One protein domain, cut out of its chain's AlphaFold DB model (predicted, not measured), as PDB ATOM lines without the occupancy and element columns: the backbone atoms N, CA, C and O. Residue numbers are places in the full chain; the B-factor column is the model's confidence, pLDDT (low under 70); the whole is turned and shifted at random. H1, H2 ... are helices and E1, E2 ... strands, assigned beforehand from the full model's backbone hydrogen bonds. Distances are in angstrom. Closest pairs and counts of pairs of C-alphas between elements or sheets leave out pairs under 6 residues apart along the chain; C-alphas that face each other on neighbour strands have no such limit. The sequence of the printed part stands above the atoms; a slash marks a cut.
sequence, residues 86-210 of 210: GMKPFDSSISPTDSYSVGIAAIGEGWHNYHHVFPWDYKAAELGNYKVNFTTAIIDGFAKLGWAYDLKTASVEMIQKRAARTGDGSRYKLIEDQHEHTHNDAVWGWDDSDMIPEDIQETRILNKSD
ATOM      1  N   GLY A  86      22.601  19.572  60.501       91.31
ATOM      2  CA  GLY A  86      21.752  19.583  59.318       91.31
ATOM      3  C   GLY A  86      20.342  19.092  59.631       91.31
ATOM      4  O   GLY A  86      19.953  19.003  60.795       91.31
ATOM      5  N   MET A  87      19.591  18.779  58.581       92.25
ATOM      6  CA  MET A  87      18.238  18.215  58.675       92.25
ATOM      7  C   MET A  87      18.283  16.691  58.533       92.25
ATOM      8  O   MET A  87      19.233  16.155  57.965       92.25
ATOM      9  N   LYS A  88      17.254  15.984  58.994       93.25
ATOM     10  CA  LYS A  88      17.112  14.529  58.826       93.25
ATOM     11  C   LYS A  88      15.795  14.175  58.125       93.25
ATOM     12  O   LYS A  88      14.920  13.546  58.723       93.25
ATOM     13  N   PRO A  89      15.620  14.608  56.865       91.62
ATOM     14  CA  PRO A  89      14.337  14.519  56.177       91.62
ATOM     15  C   PRO A  89      13.878  13.089  55.869       91.62
ATOM     16  O   PRO A  89      12.682  12.904  55.654       91.62
ATOM     17  N   PHE A  90      14.776  12.098  55.836       91.31
ATOM     18  CA  PHE A  90      14.452  10.718  55.452       91.31
ATOM     19  C   PHE A  90      14.462   9.751  56.624       91.31
ATOM     20  O   PHE A  90      13.614   8.869  56.661       91.31
ATOM     21  N   ASP A  91      15.395   9.910  57.563       91.31
ATOM     22  CA  ASP A  91      15.403   9.132  58.797       91.31
ATOM     23  C   ASP A  91      16.013   9.914  59.965       91.31
ATOM     24  O   ASP A  91      17.204  10.230  59.987       91.31
ATOM     25  N   SER A  92      15.180  10.243  60.946       92.50
ATOM     26  CA  SER A  92      15.547  11.023  62.126       92.50
ATOM     27  C   SER A  92      16.215  10.194  63.229       92.50
ATOM     28  O   SER A  92      16.867  10.772  64.108       92.50
ATOM     29  N   SER A  93      16.116   8.858  63.164       90.00
ATOM     30  CA  SER A  93      16.661   7.932  64.167       90.00
ATOM     31  C   SER A  93      18.174   7.723  64.039       90.00
ATOM     32  O   SER A  93      18.846   7.390  65.016       90.00
ATOM     33  N   ILE A  94      18.737   7.976  62.855       91.12
ATOM     34  CA  ILE A  94      20.173   7.853  62.570       91.12
ATOM     35  C   ILE A  94      20.900   9.192  62.763       91.12
ATOM     36  O   ILE A  94      20.303  10.264  62.730       91.12
ATOM     37  N   SER A  95      22.218   9.164  62.983       92.75
ATOM     38  CA  SER A  95      23.049  10.376  63.127       92.75
ATOM     39  C   SER A  95      23.198  11.275  61.878       92.75
ATOM     40  O   SER A  95      23.173  12.489  62.079       92.75
ATOM     41  N   PRO A  96      23.383  10.770  60.641       92.88
ATOM     42  CA  PRO A  96      23.706  11.593  59.475       92.88
ATOM     43  C   PRO A  96      22.601  12.595  59.139       92.88
ATOM     44  O   PRO A  96      21.410  12.327  59.306       92.88
ATOM     45  N   THR A  97      23.019  13.751  58.641       92.19
ATOM     46  CA  THR A  97      22.189  14.918  58.358       92.19
ATOM     47  C   THR A  97      22.452  15.437  56.952       92.19
ATOM     48  O   THR A  97      23.594  15.463  56.492       92.19
ATOM     49  N   ASP A  98      21.411  15.932  56.301       90.69
ATOM     50  CA  ASP A  98      21.528  16.691  55.066       90.69
ATOM     51  C   ASP A  98      22.029  18.105  55.369       90.69
ATOM     52  O   ASP A  98      21.418  18.863  56.133       90.69
ATOM     53  N   SER A  99      23.143  18.474  54.737       87.50
ATOM     54  CA  SER A  99      23.819  19.753  54.917       87.50
ATOM     55  C   SER A  99      24.276  20.333  53.581       87.50
ATOM     56  O   SER A  99      25.206  19.851  52.932       87.50
ATOM     57  N   TYR A 100      23.635  21.432  53.179       82.44
ATOM     58  CA  TYR A 100      23.928  22.118  51.919       82.44
ATOM     59  C   TYR A 100      25.369  22.653  51.856       82.44
ATOM     60  O   TYR A 100      26.012  22.597  50.808       82.44
ATOM     61  N   SER A 101      25.898  23.149  52.980       81.25
ATOM     62  CA  SER A 101      27.271  23.660  53.059       81.25
ATOM     63  C   SER A 101      28.304  22.546  52.896       81.25
ATOM     64  O   SER A 101      29.280  22.738  52.170       81.25
ATOM     65  N   VAL A 102      28.068  21.373  53.497       82.25
ATOM     66  CA  VAL A 102      28.909  20.188  53.272       82.25
ATOM     67  C   VAL A 102      28.794  19.722  51.823       82.25
ATOM     68  O   VAL A 102      29.813  19.419  51.219       82.25
ATOM     69  N   GLY A 103      27.599  19.756  51.225       77.81
ATOM     70  CA  GLY A 103      27.402  19.392  49.818       77.81
ATOM     71  C   GLY A 103      28.245  20.218  48.850       77.81
ATOM     72  O   GLY A 103      28.877  19.655  47.960       77.81
ATOM     73  N   ILE A 104      28.334  21.537  49.059       78.81
ATOM     74  CA  ILE A 104      29.212  22.406  48.258       78.81
ATOM     75  C   ILE A 104      30.686  22.060  48.497       78.81
ATOM     76  O   ILE A 104      31.463  21.951  47.552       78.81
ATOM     77  N   ALA A 105      31.072  21.902  49.763       80.31
ATOM     78  CA  ALA A 105      32.455  21.690  50.167       80.31
ATOM     79  C   ALA A 105      33.000  20.319  49.709       80.31
ATOM     80  O   ALA A 105      34.158  20.215  49.308       80.31
ATOM     81  N   ALA A 106      32.158  19.286  49.731       81.06
ATOM     82  CA  ALA A 106      32.483  17.901  49.399       81.06
ATOM     83  C   ALA A 106      31.931  17.450  48.031       81.06
ATOM     84  O   ALA A 106      31.895  16.258  47.750       81.06
ATOM     85  N   ILE A 107      31.540  18.388  47.158       80.06
ATOM     86  CA  ILE A 107      31.240  18.150  45.729       80.06
ATOM     87  C   ILE A 107      30.037  17.199  45.482       80.06
ATOM     88  O   ILE A 107      29.898  16.616  44.411       80.06
ATOM     89  N   GLY A 108      29.105  17.069  46.425       73.56
ATOM     90  CA  GLY A 108      27.956  16.158  46.276       73.56
ATOM     91  C   GLY A 108      27.592  15.383  47.524       73.56
ATOM     92  O   GLY A 108      26.427  15.065  47.716       73.56
ATOM     93  N   GLU A 109      28.541  15.189  48.433       78.81
ATOM     94  CA  GLU A 109      28.379  14.316  49.606       78.81
ATOM     95  C   GLU A 109      27.612  14.975  50.778       78.81
ATOM     96  O   GLU A 109      27.785  14.621  51.942       78.81
ATOM     97  N   GLY A 110      26.798  15.998  50.492       81.25
ATOM     98  CA  GLY A 110      26.068  16.779  51.498       81.25
ATOM     99  C   GLY A 110      24.707  16.217  51.883       81.25
ATOM    100  O   GLY A 110      24.197  16.563  52.946       81.25
ATOM    101  N   TRP A 111      24.117  15.357  51.052       88.81
ATOM    102  CA  TRP A 111      22.852  14.664  51.331       88.81
ATOM    103  C   TRP A 111      23.106  13.415  52.170       88.81
ATOM    104  O   TRP A 111      22.800  12.295  51.771       88.81
ATOM    105  N   HIS A 112      23.757  13.590  53.318       92.62
ATOM    106  CA  HIS A 112      24.256  12.455  54.079       92.62
ATOM    107  C   HIS A 112      23.127  11.676  54.764       92.62
ATOM    108  O   HIS A 112      23.236  10.462  54.905       92.62
ATOM    109  N   ASN A 113      22.011  12.324  55.131       93.62
ATOM    110  CA  ASN A 113      20.842  11.593  55.621       93.62
ATOM    111  C   ASN A 113      20.249  10.729  54.502       93.62
ATOM    112  O   ASN A 113      19.985   9.555  54.733       93.62
ATOM    113  N   TYR A 114      20.129  11.269  53.282       92.50
ATOM    114  CA  TYR A 114      19.702  10.481  52.119       92.50
ATOM    115  C   TYR A 114      20.646   9.310  51.848       92.50
ATOM    116  O   TYR A 114      20.195   8.180  51.709       92.50
ATOM    117  N   HIS A 115      21.954   9.572  51.792       92.25
ATOM    118  CA  HIS A 115      22.970   8.576  51.461       92.25
ATOM    119  C   HIS A 115      22.950   7.380  52.419       92.25
ATOM    120  O   HIS A 115      23.044   6.246  51.976       92.25
ATOM    121  N   HIS A 116      22.772   7.606  53.723       91.88
ATOM    122  CA  HIS A 116      22.669   6.502  54.687       91.88
ATOM    123  C   HIS A 116      21.322   5.774  54.652       91.88
ATOM    124  O   HIS A 116      21.228   4.648  55.132       91.88
ATOM    125  N   VAL A 117      20.274   6.397  54.111       90.94
ATOM    126  CA  VAL A 117      18.956   5.765  53.952       90.94
ATOM    127  C   VAL A 117      18.860   4.978  52.642       90.94
ATOM    128  O   VAL A 117      18.228   3.926  52.617       90.94
ATOM    129  N   PHE A 118      19.517   5.451  51.581       91.31
ATOM    130  CA  PHE A 118      19.568   4.826  50.256       91.31
ATOM    131  C   PHE A 118      21.025   4.661  49.781       91.31
ATOM    132  O   PHE A 118      21.435   5.309  48.812       91.31
ATOM    133  N   PRO A 119      21.837   3.813  50.439       90.50
ATOM    134  CA  PRO A 119      23.278   3.720  50.165       90.50
ATOM    135  C   PRO A 119      23.616   3.164  48.779       90.50
ATOM    136  O   PRO A 119      24.702   3.409  48.260       90.50
ATOM    137  N   TRP A 120      22.669   2.468  48.151       88.88
ATOM    138  CA  TRP A 120      22.777   1.933  46.794       88.88
ATOM    139  C   TRP A 120      22.403   2.942  45.692       88.88
ATOM    140  O   TRP A 120      22.576   2.639  44.509       88.88
ATOM    141  N   ASP A 121      21.868   4.123  46.033       92.00
ATOM    142  CA  ASP A 121      21.510   5.140  45.040       92.00
ATOM    143  C   ASP A 121      22.773   5.816  44.485       92.00
ATOM    144  O   ASP A 121      23.510   6.482  45.215       92.00
ATOM    145  N   TYR A 122      22.996   5.705  43.171       91.88
ATOM    146  CA  TYR A 122      24.202   6.224  42.514       91.88
ATOM    147  C   TYR A 122      24.378   7.743  42.649       91.88
ATOM    148  O   TYR A 122      25.491   8.250  42.493       91.88
ATOM    149  N   LYS A 123      23.291   8.483  42.901       89.69
ATOM    150  CA  LYS A 123      23.336   9.935  43.076       89.69
ATOM    151  C   LYS A 123      23.786  10.322  44.473       89.69
ATOM    152  O   LYS A 123      24.222  11.455  44.651       89.69
ATOM    153  N   ALA A 124      23.600   9.453  45.469       89.00
ATOM    154  CA  ALA A 124      23.739   9.784  46.888       89.00
ATOM    155  C   ALA A 124      22.954  11.049  47.314       89.00
ATOM    156  O   ALA A 124      23.302  11.706  48.290       89.00
ATOM    157  N   ALA A 125      21.900  11.418  46.575       86.00
ATOM    158  CA  ALA A 125      21.088  12.604  46.825       86.00
ATOM    159  C   ALA A 125      19.683  12.464  46.227       86.00
ATOM    160  O   ALA A 125      19.504  11.932  45.133       86.00
ATOM    161  N   GLU A 126      18.701  13.054  46.905       77.19
ATOM    162  CA  GLU A 126      17.293  13.053  46.486       77.19
ATOM    163  C   GLU A 126      17.043  13.864  45.201       77.19
ATOM    164  O   GLU A 126      16.216  13.510  44.361       77.19
ATOM    165  N   LEU A 127      17.732  15.002  45.048       63.44
ATOM    166  CA  LEU A 127      17.459  15.948  43.968       63.44
ATOM    167  C   LEU A 127      18.347  15.693  42.750       63.44
ATOM    168  O   LEU A 127      19.566  15.784  42.821       63.44
ATOM    169  N   GLY A 128      17.717  15.534  41.584       59.72
ATOM    170  CA  GLY A 128      18.390  15.431  40.285       59.72
ATOM    171  C   GLY A 128      18.950  16.747  39.730       59.72
ATOM    172  O   GLY A 128      19.037  16.889  38.513       59.72
ATOM    173  N   ASN A 129      19.271  17.742  40.570       64.69
ATOM    174  CA  ASN A 129      19.917  18.966  40.093       64.69
ATOM    175  C   ASN A 129      21.427  18.919  40.368       64.69
ATOM    176  O   ASN A 129      21.875  18.682  41.483       64.69
ATOM    177  N   TYR A 130      22.229  19.187  39.337       74.62
ATOM    178  CA  TYR A 130      23.693  19.143  39.425       74.62
ATOM    179  C   TYR A 130      24.312  20.311  40.204       74.62
ATOM    180  O   TYR A 130      25.533  20.421  40.267       74.62
ATOM    181  N   LYS A 131      23.505  21.220  40.775       69.44
ATOM    182  CA  LYS A 131      24.009  22.477  41.361       69.44
ATOM    183  C   LYS A 131      24.983  22.240  42.508       69.44
ATOM    184  O   LYS A 131      25.848  23.073  42.753       69.44
ATOM    185  N   VAL A 132      24.810  21.132  43.214       73.44
ATOM    186  CA  VAL A 132      25.585  20.805  44.411       73.44
ATOM    187  C   VAL A 132      25.966  19.323  44.427       73.44
ATOM    188  O   VAL A 132      26.516  18.841  45.401       73.44
ATOM    189  N   ASN A 133      25.711  18.606  43.330       80.38
ATOM    190  CA  ASN A 133      26.093  17.215  43.139       80.38
ATOM    191  C   ASN A 133      26.742  17.060  41.762       80.38
ATOM    192  O   ASN A 133      26.125  16.649  40.777       80.38
ATOM    193  N   PHE A 134      27.998  17.497  41.695       84.81
ATOM    194  CA  PHE A 134      28.780  17.469  40.465       84.81
ATOM    195  C   PHE A 134      29.240  16.045  40.125       84.81
ATOM    196  O   PHE A 134      29.351  15.712  38.947       84.81
ATOM    197  N   THR A 135      29.412  15.183  41.133       88.25
ATOM    198  CA  THR A 135      29.689  13.750  40.950       88.25
ATOM    199  C   THR A 135      28.627  13.083  40.075       88.25
ATOM    200  O   THR A 135      28.971  12.454  39.073       88.25
ATOM    201  N   THR A 136      27.338  13.309  40.358       89.94
ATOM    202  CA  THR A 136      26.240  12.770  39.537       89.94
ATOM    203  C   THR A 136      26.307  13.273  38.093       89.94
ATOM    204  O   THR A 136      26.095  12.502  37.162       89.94
ATOM    205  N   ALA A 137      26.665  14.544  37.875       90.00
ATOM    206  CA  ALA A 137      26.794  15.103  36.527       90.00
ATOM    207  C   ALA A 137      27.888  14.404  35.700       90.00
ATOM    208  O   ALA A 137      27.714  14.190  34.499       90.00
ATOM    209  N   ILE A 138      29.007  14.040  36.339       91.81
ATOM    210  CA  ILE A 138      30.087  13.279  35.701       91.81
ATOM    211  C   ILE A 138      29.604  11.868  35.345       91.81
ATOM    212  O   ILE A 138      29.807  11.433  34.211       91.81
ATOM    213  N   ILE A 139      28.939  11.177  36.278       93.75
ATOM    214  CA  ILE A 139      28.417   9.820  36.051       93.75
ATOM    215  C   ILE A 139      27.402   9.821  34.905       93.75
ATOM    216  O   ILE A 139      27.535   9.032  33.972       93.75
ATOM    217  N   ASP A 140      26.451  10.756  34.903       92.44
ATOM    218  CA  ASP A 140      25.470  10.902  33.823       92.44
ATOM    219  C   ASP A 140      26.142  11.234  32.476       92.44
ATOM    220  O   ASP A 140      25.670  10.822  31.413       92.44
ATOM    221  N   GLY A 141      27.260  11.968  32.495       94.19
ATOM    222  CA  GLY A 141      28.106  12.209  31.326       94.19
ATOM    223  C   GLY A 141      28.711  10.920  30.766       94.19
ATOM    224  O   GLY A 141      28.593  10.658  29.568       94.19
ATOM    225  N   PHE A 142      29.291  10.080  31.625       96.06
ATOM    226  CA  PHE A 142      29.788   8.759  31.230       96.06
ATOM    227  C   PHE A 142      28.674   7.820  30.783       96.06
ATOM    228  O   PHE A 142      28.865   7.052  29.841       96.06
ATOM    229  N   ALA A 143      27.490   7.926  31.376       95.25
ATOM    230  CA  ALA A 143      26.346   7.122  30.983       95.25
ATOM    231  C   ALA A 143      25.841   7.466  29.579       95.25
ATOM    232  O   ALA A 143      25.472   6.578  28.814       95.25
ATOM    233  N   LYS A 144      25.905   8.745  29.187       93.44
ATOM    234  CA  LYS A 144      25.631   9.179  27.806       93.44
ATOM    235  C   LYS A 144      26.663   8.667  26.800       93.44
ATOM    236  O   LYS A 144      26.323   8.494  25.634       93.44
ATOM    237  N   LEU A 145      27.903   8.446  27.235       95.06
ATOM    238  CA  LEU A 145      28.966   7.851  26.418       95.06
ATOM    239  C   LEU A 145      28.901   6.312  26.378       95.06
ATOM    240  O   LEU A 145      29.669   5.700  25.640       95.06
ATOM    241  N   GLY A 146      28.019   5.690  27.168       94.38
ATOM    242  CA  GLY A 146      27.931   4.235  27.316       94.38
ATOM    243  C   GLY A 146      29.019   3.626  28.207       94.38
ATOM    244  O   GLY A 146      29.214   2.417  28.193       94.38
ATOM    245  N   TRP A 147      29.756   4.442  28.969       95.69
ATOM    246  CA  TRP A 147      30.802   3.971  29.892       95.69
ATOM    247  C   TRP A 147      30.267   3.642  31.286       95.69
ATOM    248  O   TRP A 147      30.930   2.943  32.045       95.69
ATOM    249  N   ALA A 148      29.080   4.148  31.617       96.25
ATOM    250  CA  ALA A 148      28.346   3.808  32.826       96.25
ATOM    251  C   ALA A 148      26.922   3.383  32.452       96.25
ATOM    252  O   ALA A 148      26.308   3.943  31.544       96.25
ATOM    253  N   TYR A 149      26.404   2.380  33.141       95.56
ATOM    254  CA  TYR A 149      25.098   1.787  32.879       95.56
ATOM    255  C   TYR A 149      24.550   1.184  34.176       95.56
ATOM    256  O   TYR A 149      25.226   1.195  35.205       95.56
ATOM    257  N   ASP A 150      23.305   0.717  34.139       94.75
ATOM    258  CA  ASP A 150      22.584   0.146  35.282       94.75
ATOM    259  C   ASP A 150      22.566   1.052  36.523       94.75
ATOM    260  O   ASP A 150      22.640   0.585  37.667       94.75
ATOM    261  N   LEU A 151      22.434   2.361  36.289       93.44
ATOM    262  CA  LEU A 151      22.424   3.386  37.325       93.44
ATOM    263  C   LEU A 151      21.154   3.260  38.172       93.44
ATOM    264  O   LEU A 151      20.046   3.495  37.684       93.44
ATOM    265  N   LYS A 152      21.311   2.895  39.443       92.00
ATOM    266  CA  LYS A 152      20.204   2.643  40.376       92.00
ATOM    267  C   LYS A 152      19.880   3.886  41.176       92.00
ATOM    268  O   LYS A 152      20.763   4.453  41.807       92.00
ATOM    269  N   THR A 153      18.623   4.304  41.165       92.06
ATOM    270  CA  THR A 153      18.152   5.455  41.940       92.06
ATOM    271  C   THR A 153      16.801   5.155  42.572       92.06
ATOM    272  O   THR A 153      15.963   4.475  41.966       92.06
ATOM    273  N   ALA A 154      16.589   5.643  43.791       90.44
ATOM    274  CA  ALA A 154      15.326   5.482  44.489       90.44
ATOM    275  C   ALA A 154      14.201   6.184  43.720       90.44
ATOM    276  O   ALA A 154      14.368   7.278  43.166       90.44
ATOM    277  N   SER A 155      13.045   5.525  43.642       88.50
ATOM    278  CA  SER A 155      11.852   6.136  43.065       88.50
ATOM    279  C   SER A 155      11.334   7.256  43.964       88.50
ATOM    280  O   SER A 155      11.568   7.283  45.174       88.50
ATOM    281  N   VAL A 156      10.604   8.201  43.372       87.88
ATOM    282  CA  VAL A 156      10.024   9.320  44.126       87.88
ATOM    283  C   VAL A 156       9.050   8.794  45.182       87.88
ATOM    284  O   VAL A 156       9.000   9.318  46.294       87.88
ATOM    285  N   GLU A 157       8.319   7.733  44.852       86.12
ATOM    286  CA  GLU A 157       7.394   7.044  45.739       86.12
ATOM    287  C   GLU A 157       8.119   6.429  46.943       86.12
ATOM    288  O   GLU A 157       7.699   6.656  48.079       86.12
ATOM    289  N   MET A 158       9.228   5.715  46.716       87.75
ATOM    290  CA  MET A 158      10.043   5.123  47.783       87.75
ATOM    291  C   MET A 158      10.577   6.196  48.739       87.75
ATOM    292  O   MET A 158      10.439   6.078  49.960       87.75
ATOM    293  N   ILE A 159      11.128   7.282  48.187       89.19
ATOM    294  CA  ILE A 159      11.651   8.415  48.959       89.19
ATOM    295  C   ILE A 159      10.551   9.028  49.829       89.19
ATOM    296  O   ILE A 159      10.745   9.227  51.029       89.19
ATOM    297  N   GLN A 160       9.382   9.309  49.242       88.12
ATOM    298  CA  GLN A 160       8.254   9.914  49.952       88.12
ATOM    299  C   GLN A 160       7.730   9.014  51.070       88.12
ATOM    300  O   GLN A 160       7.514   9.498  52.180       88.12
ATOM    301  N   LYS A 161       7.555   7.713  50.801       87.44
ATOM    302  CA  LYS A 161       7.124   6.736  51.811       87.44
ATOM    303  C   LYS A 161       8.108   6.680  52.972       87.44
ATOM    304  O   LYS A 161       7.688   6.723  54.126       87.44
ATOM    305  N   ARG A 162       9.412   6.614  52.681       88.31
ATOM    306  CA  ARG A 162      10.447   6.544  53.718       88.31
ATOM    307  C   ARG A 162      10.474   7.811  54.567       88.31
ATOM    308  O   ARG A 162      10.380   7.716  55.787       88.31
ATOM    309  N   ALA A 163      10.503   8.977  53.930       89.94
ATOM    310  CA  ALA A 163      10.519  10.263  54.617       89.94
ATOM    311  C   ALA A 163       9.263  10.514  55.463       89.94
ATOM    312  O   ALA A 163       9.360  11.026  56.575       89.94
ATOM    313  N   ALA A 164       8.085  10.128  54.970       88.31
ATOM    314  CA  ALA A 164       6.840  10.253  55.721       88.31
ATOM    315  C   ALA A 164       6.790   9.331  56.951       88.31
ATOM    316  O   ALA A 164       6.086   9.641  57.911       88.31
ATOM    317  N   ARG A 165       7.526   8.213  56.913       86.44
ATOM    318  CA  ARG A 165       7.558   7.192  57.964       86.44
ATOM    319  C   ARG A 165       8.594   7.476  59.050       86.44
ATOM    320  O   ARG A 165       8.282   7.314  60.223       86.44
ATOM    321  N   THR A 166       9.819   7.860  58.681       89.44
ATOM    322  CA  THR A 166      10.922   8.013  59.652       89.44
ATOM    323  C   THR A 166      11.631   9.365  59.622       89.44
ATOM    324  O   THR A 166      12.486   9.620  60.474       89.44
ATOM    325  N   GLY A 167      11.272  10.265  58.703       90.00
ATOM    326  CA  GLY A 167      11.860  11.600  58.612       90.00
ATOM    327  C   GLY A 167      11.571  12.497  59.821       90.00
ATOM    328  O   GLY A 167      10.747  12.194  60.679       90.00
ATOM    329  N   ASP A 168      12.249  13.642  59.881       90.12
ATOM    330  CA  ASP A 168      12.069  14.667  60.923       90.12
ATOM    331  C   ASP A 168      10.961  15.693  60.612       90.12
ATOM    332  O   ASP A 168      10.751  16.640  61.369       90.12
ATOM    333  N   GLY A 169      10.267  15.544  59.480       88.62
ATOM    334  CA  GLY A 169       9.227  16.471  59.031       88.62
ATOM    335  C   GLY A 169       9.739  17.767  58.385       88.62
ATOM    336  O   GLY A 169       8.929  18.601  57.979       88.62
ATOM    337  N   SER A 170      11.058  17.952  58.243       87.25
ATOM    338  CA  SER A 170      11.648  19.160  57.636       87.25
ATOM    339  C   SER A 170      11.322  19.323  56.148       87.25
ATOM    340  O   SER A 170      11.369  20.436  55.621       87.25
ATOM    341  N   ARG A 171      10.991  18.218  55.466       82.81
ATOM    342  CA  ARG A 171      10.788  18.183  54.011       82.81
ATOM    343  C   ARG A 171       9.497  17.507  53.557       82.81
ATOM    344  O   ARG A 171       8.893  17.961  52.590       82.81
ATOM    345  N   TYR A 172       9.061  16.463  54.257       82.44
ATOM    346  CA  TYR A 172       7.848  15.708  53.941       82.44
ATOM    347  C   TYR A 172       6.920  15.662  55.150       82.44
ATOM    348  O   TYR A 172       7.374  15.654  56.291       82.44
ATOM    349  N   LYS A 173       5.608  15.635  54.904       80.69
ATOM    350  CA  LYS A 173       4.623  15.509  55.980       80.69
ATOM    351  C   LYS A 173       4.682  14.095  56.563       80.69
ATOM    352  O   LYS A 173       4.597  13.128  55.811       80.69
ATOM    353  N   LEU A 174       4.783  14.002  57.887       78.06
ATOM    354  CA  LEU A 174       4.780  12.729  58.604       78.06
ATOM    355  C   LEU A 174       3.401  12.064  58.545       78.06
ATOM    356  O   LEU A 174       2.369  12.746  58.581       78.06
ATOM    357  N   ILE A 175       3.399  10.738  58.463       75.94
ATOM    358  CA  ILE A 175       2.210   9.903  58.638       75.94
ATOM    359  C   ILE A 175       2.220   9.392  60.082       75.94
ATOM    360  O   ILE A 175       3.263   8.996  60.592       75.94
ATOM    361  N   GLU A 176       1.065   9.413  60.749       60.72
ATOM    362  CA  GLU A 176       0.911   8.720  62.030       60.72
ATOM    363  C   GLU A 176       0.905   7.210  61.767       60.72
ATOM    364  O   GLU A 176      -0.081   6.661  61.278       60.72
ATOM    365  N   ASP A 177       2.019   6.552  62.076       59.94
ATOM    366  CA  ASP A 177       2.142   5.098  62.116       59.94
ATOM    367  C   ASP A 177       2.613   4.691  63.525       59.94
ATOM    368  O   ASP A 177       3.438   5.371  64.138       59.94
ATOM    369  N   GLN A 178       2.036   3.622  64.078       50.53
ATOM    370  CA  GLN A 178       2.316   3.131  65.435       50.53
ATOM    371  C   GLN A 178       3.469   2.114  65.478       50.53
ATOM    372  O   GLN A 178       3.761   1.559  66.539       50.53
ATOM    373  N   HIS A 179       4.111   1.837  64.342       57.19
ATOM    374  CA  HIS A 179       5.195   0.867  64.248       57.19
ATOM    375  C   HIS A 179       6.571   1.458  64.596       57.19
ATOM    376  O   HIS A 179       6.940   2.556  64.187       57.19
ATOM    377  N   GLU A 180       7.361   0.697  65.359       53.44
ATOM    378  CA  GLU A 180       8.739   1.050  65.700       53.44
ATOM    379  C   GLU A 180       9.655   0.719  64.510       53.44
ATOM    380  O   GLU A 180       9.884  -0.443  64.176       53.44
ATOM    381  N   HIS A 181      10.158   1.748  63.828       57.16
ATOM    382  CA  HIS A 181      11.014   1.603  62.650       57.16
ATOM    383  C   HIS A 181      12.489   1.739  63.030       57.16
ATOM    384  O   HIS A 181      13.143   2.732  62.721       57.16
ATOM    385  N   THR A 182      13.026   0.747  63.734       52.06
ATOM    386  CA  THR A 182      14.466   0.680  64.016       52.06
ATOM    387  C   THR A 182      15.243   0.216  62.782       52.06
ATOM    388  O   THR A 182      14.888  -0.794  62.176       52.06
ATOM    389  N   HIS A 183      16.340   0.904  62.452       54.25
ATOM    390  CA  HIS A 183      17.368   0.484  61.483       54.25
ATOM    391  C   HIS A 183      18.164  -0.745  61.987       54.25
ATOM    392  O   HIS A 183      19.377  -0.674  62.174       54.25
ATOM    393  N   ASN A 184      17.494  -1.861  62.281       47.44
ATOM    394  CA  ASN A 184      18.176  -3.050  62.809       47.44
ATOM    395  C   ASN A 184      18.961  -3.807  61.727       47.44
ATOM    396  O   ASN A 184      19.990  -4.395  62.050       47.44
ATOM    397  N   ASP A 185      18.548  -3.687  60.463       54.22
ATOM    398  CA  ASP A 185      19.179  -4.329  59.310       54.22
ATOM    399  C   ASP A 185      19.532  -3.246  58.278       54.22
ATOM    400  O   ASP A 185      18.750  -2.898  57.393       54.22
ATOM    401  N   ALA A 186      20.671  -2.581  58.485       52.66
ATOM    402  CA  ALA A 186      21.163  -1.573  57.553       52.66
ATOM    403  C   ALA A 186      21.682  -2.269  56.288       52.66
ATOM    404  O   ALA A 186      22.729  -2.902  56.344       52.66
ATOM    405  N   VAL A 187      20.960  -2.125  55.177       58.88
ATOM    406  CA  VAL A 187      21.422  -2.521  53.836       58.88
ATOM    407  C   VAL A 187      22.596  -1.622  53.454       58.88
ATOM    408  O   VAL A 187      22.476  -0.404  53.586       58.88
ATOM    409  N   TRP A 188      23.716  -2.183  52.993       63.03
ATOM    410  CA  TRP A 188      24.930  -1.411  52.682       63.03
ATOM    411  C   TRP A 188      25.209  -1.293  51.181       63.03
ATOM    412  O   TRP A 188      25.749  -0.276  50.745       63.03
ATOM    413  N   GLY A 189      24.828  -2.298  50.397       64.50
ATOM    414  CA  GLY A 189      25.108  -2.417  48.974       64.50
ATOM    415  C   GLY A 189      23.914  -2.913  48.163       64.50
ATOM    416  O   GLY A 189      22.880  -3.327  48.687       64.50
ATOM    417  N   TRP A 190      24.048  -2.818  46.842       74.44
ATOM    418  CA  TRP A 190      23.090  -3.411  45.915       74.44
ATOM    419  C   TRP A 190      23.391  -4.906  45.743       74.44
ATOM    420  O   TRP A 190      24.556  -5.269  45.624       74.44
ATOM    421  N   ASP A 191      22.347  -5.739  45.668       75.44
ATOM    422  CA  ASP A 191      22.414  -7.214  45.666       75.44
ATOM    423  C   ASP A 191      22.911  -7.848  46.986       75.44
ATOM    424  O   ASP A 191      23.166  -9.056  47.033       75.44
ATOM    425  N   ASP A 192      22.995  -7.076  48.077       73.12
ATOM    426  CA  ASP A 192      23.264  -7.638  49.401       73.12
ATOM    427  C   ASP A 192      22.122  -8.578  49.834       73.12
ATOM    428  O   ASP A 192      20.941  -8.351  49.555       73.12
ATOM    429  N   SER A 193      22.463  -9.657  50.544       68.38
ATOM    430  CA  SER A 193      21.495 -10.693  50.944       68.38
ATOM    431  C   SER A 193      20.389 -10.206  51.887       68.38
ATOM    432  O   SER A 193      19.374 -10.882  52.041       68.38
ATOM    433  N   ASP A 194      20.612  -9.077  52.553       70.12
ATOM    434  CA  ASP A 194      19.686  -8.415  53.469       70.12
ATOM    435  C   ASP A 194      18.847  -7.321  52.784       70.12
ATOM    436  O   ASP A 194      18.039  -6.665  53.443       70.12
ATOM    437  N   MET A 195      18.970  -7.150  51.461       71.81
ATOM    438  CA  MET A 195      18.151  -6.201  50.714       71.81
ATOM    439  C   MET A 195      16.684  -6.646  50.655       71.81
ATOM    440  O   MET A 195      16.348  -7.766  50.262       71.81
ATOM    441  N   ILE A 196      15.785  -5.731  51.020       74.12
ATOM    442  CA  ILE A 196      14.344  -5.975  51.053       74.12
ATOM    443  C   ILE A 196      13.817  -6.102  49.605       74.12
ATOM    444  O   ILE A 196      14.045  -5.196  48.798       74.12
ATOM    445  N   PRO A 197      13.096  -7.183  49.237       76.81
ATOM    446  CA  PRO A 197      12.598  -7.385  47.871       76.81
ATOM    447  C   PRO A 197      11.728  -6.241  47.343       76.81
ATOM    448  O   PRO A 197      11.760  -5.930  46.150       76.81
ATOM    449  N   GLU A 198      10.955  -5.605  48.221       74.25
ATOM    450  CA  GLU A 198      10.146  -4.431  47.903       74.25
ATOM    451  C   GLU A 198      11.016  -3.238  47.468       74.25
ATOM    452  O   GLU A 198      10.680  -2.567  46.491       74.25
ATOM    453  N   ASP A 199      12.169  -3.017  48.112       74.50
ATOM    454  CA  ASP A 199      13.094  -1.937  47.742       74.50
ATOM    455  C   ASP A 199      13.702  -2.182  46.350       74.50
ATOM    456  O   ASP A 199      13.835  -1.259  45.543       74.50
ATOM    457  N   ILE A 200      13.994  -3.442  46.011       79.94
ATOM    458  CA  ILE A 200      14.480  -3.824  44.674       79.94
ATOM    459  C   ILE A 200      13.423  -3.512  43.605       79.94
ATOM    460  O   ILE A 200      13.749  -2.953  42.556       79.94
ATOM    461  N   GLN A 201      12.154  -3.842  43.864       80.81
ATOM    462  CA  GLN A 201      11.054  -3.614  42.918       80.81
ATOM    463  C   GLN A 201      10.749  -2.128  42.708       80.81
ATOM    464  O   GLN A 201      10.420  -1.718  41.594       80.81
ATOM    465  N   GLU A 202      10.863  -1.320  43.762       81.12
ATOM    466  CA  GLU A 202      10.611   0.122  43.706       81.12
ATOM    467  C   GLU A 202      11.830   0.927  43.206       81.12
ATOM    468  O   GLU A 202      11.726   2.144  43.018       81.12
ATOM    469  N   THR A 203      12.974   0.281  42.957       84.56
ATOM    470  CA  THR A 203      14.178   0.928  42.418       84.56
ATOM    471  C   THR A 203      14.043   1.227  40.928       84.56
ATOM    472  O   THR A 203      13.637   0.392  40.118       84.56
ATOM    473  N   ARG A 204      14.472   2.427  40.520       87.56
ATOM    474  CA  ARG A 204      14.563   2.797  39.109       87.56
ATOM    475  C   ARG A 204      15.981   2.567  38.592       87.56
ATOM    476  O   ARG A 204      16.926   3.182  39.076       87.56
ATOM    477  N   ILE A 205      16.110   1.743  37.553       88.31
ATOM    478  CA  ILE A 205      17.375   1.526  36.836       88.31
ATOM    479  C   ILE A 205      17.376   2.363  35.552       88.31
ATOM    480  O   ILE A 205      16.507   2.195  34.691       88.31
ATOM    481  N   LEU A 206      18.335   3.280  35.442       87.00
ATOM    482  CA  LEU A 206      18.576   4.124  34.272       87.00
ATOM    483  C   LEU A 206      19.731   3.555  33.438       87.00
ATOM    484  O   LEU A 206      20.632   2.922  33.982       87.00
ATOM    485  N   ASN A 207      19.711   3.817  32.127       88.12
ATOM    486  CA  ASN A 207      20.744   3.382  31.178       88.12
ATOM    487  C   ASN A 207      21.056   1.883  31.316       88.12
ATOM    488  O   ASN A 207      22.191   1.524  31.605       88.12
ATOM    489  N   LYS A 208      20.037   1.026  31.178       85.44
ATOM    490  CA  LYS A 208      20.216  -0.426  31.295       85.44
ATOM    491  C   LYS A 208      21.268  -0.925  30.304       85.44
ATOM    492  O   LYS A 208      21.261  -0.470  29.160       85.44
ATOM    493  N   SER A 209      22.147  -1.816  30.758       81.56
ATOM    494  CA  SER A 209      23.015  -2.562  29.846       81.56
ATOM    495  C   SER A 209      22.180  -3.515  28.983       81.56
ATOM    496  O   SER A 209      21.157  -4.032  29.440       81.56
ATOM    497  N   ASP A 210      22.582  -3.671  27.718       66.06
ATOM    498  CA  ASP A 210      22.003  -4.644  26.779       66.06
ATOM    499  C   ASP A 210      22.499  -6.072  27.063       66.06
ATOM    500  O   ASP A 210      23.694  -6.228  27.416       66.06
TER     501      ASP A 210
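Overview. This is residues 86 to 210 of the 210 residues of an uncharacterized protein of Vespula germanica (UniProt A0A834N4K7). Little regular structure: a two-stranded antiparallel ribbon, E1 and E2, with helices H3 and H4 beyond its opposite ends. The 125 printed residues, 48 in named elements, mostly helix, run H1 H2 H3 E1 H4 H5 E2. The whole is compact, radius of gyration of the C-alphas 14.8 A, spans 47 by 34 by 21 A.

Arrangement. E1, residues 151 to 154, is antiparallel to E2, residues 203 to 206; N 153 and O 204 are within hydrogen-bond range, 2.9 A. H4, residues 156 to 166, and H5, residues 197 to 202, only just touch, with 3 C-alpha pairs within 8 A, closest Met 158 and Glu 202, 6.5 A. H2, residues 112 to 117, is near H4. Every helix O i to N i+4 pair is within range.

Along the chain. H1, residues 100 to 105, begins at C-alpha (23.928, 22.118, 51.919). H3, residues 134 to 144, measures 15.5 A. E2 ends at C-alpha (18.576, 4.124, 34.272).

Size, cuts and confidence. The printed part has no cut; links H2 to H3 and H4 to H5 are long. Residues 176 to 189 are under pLDDT 70.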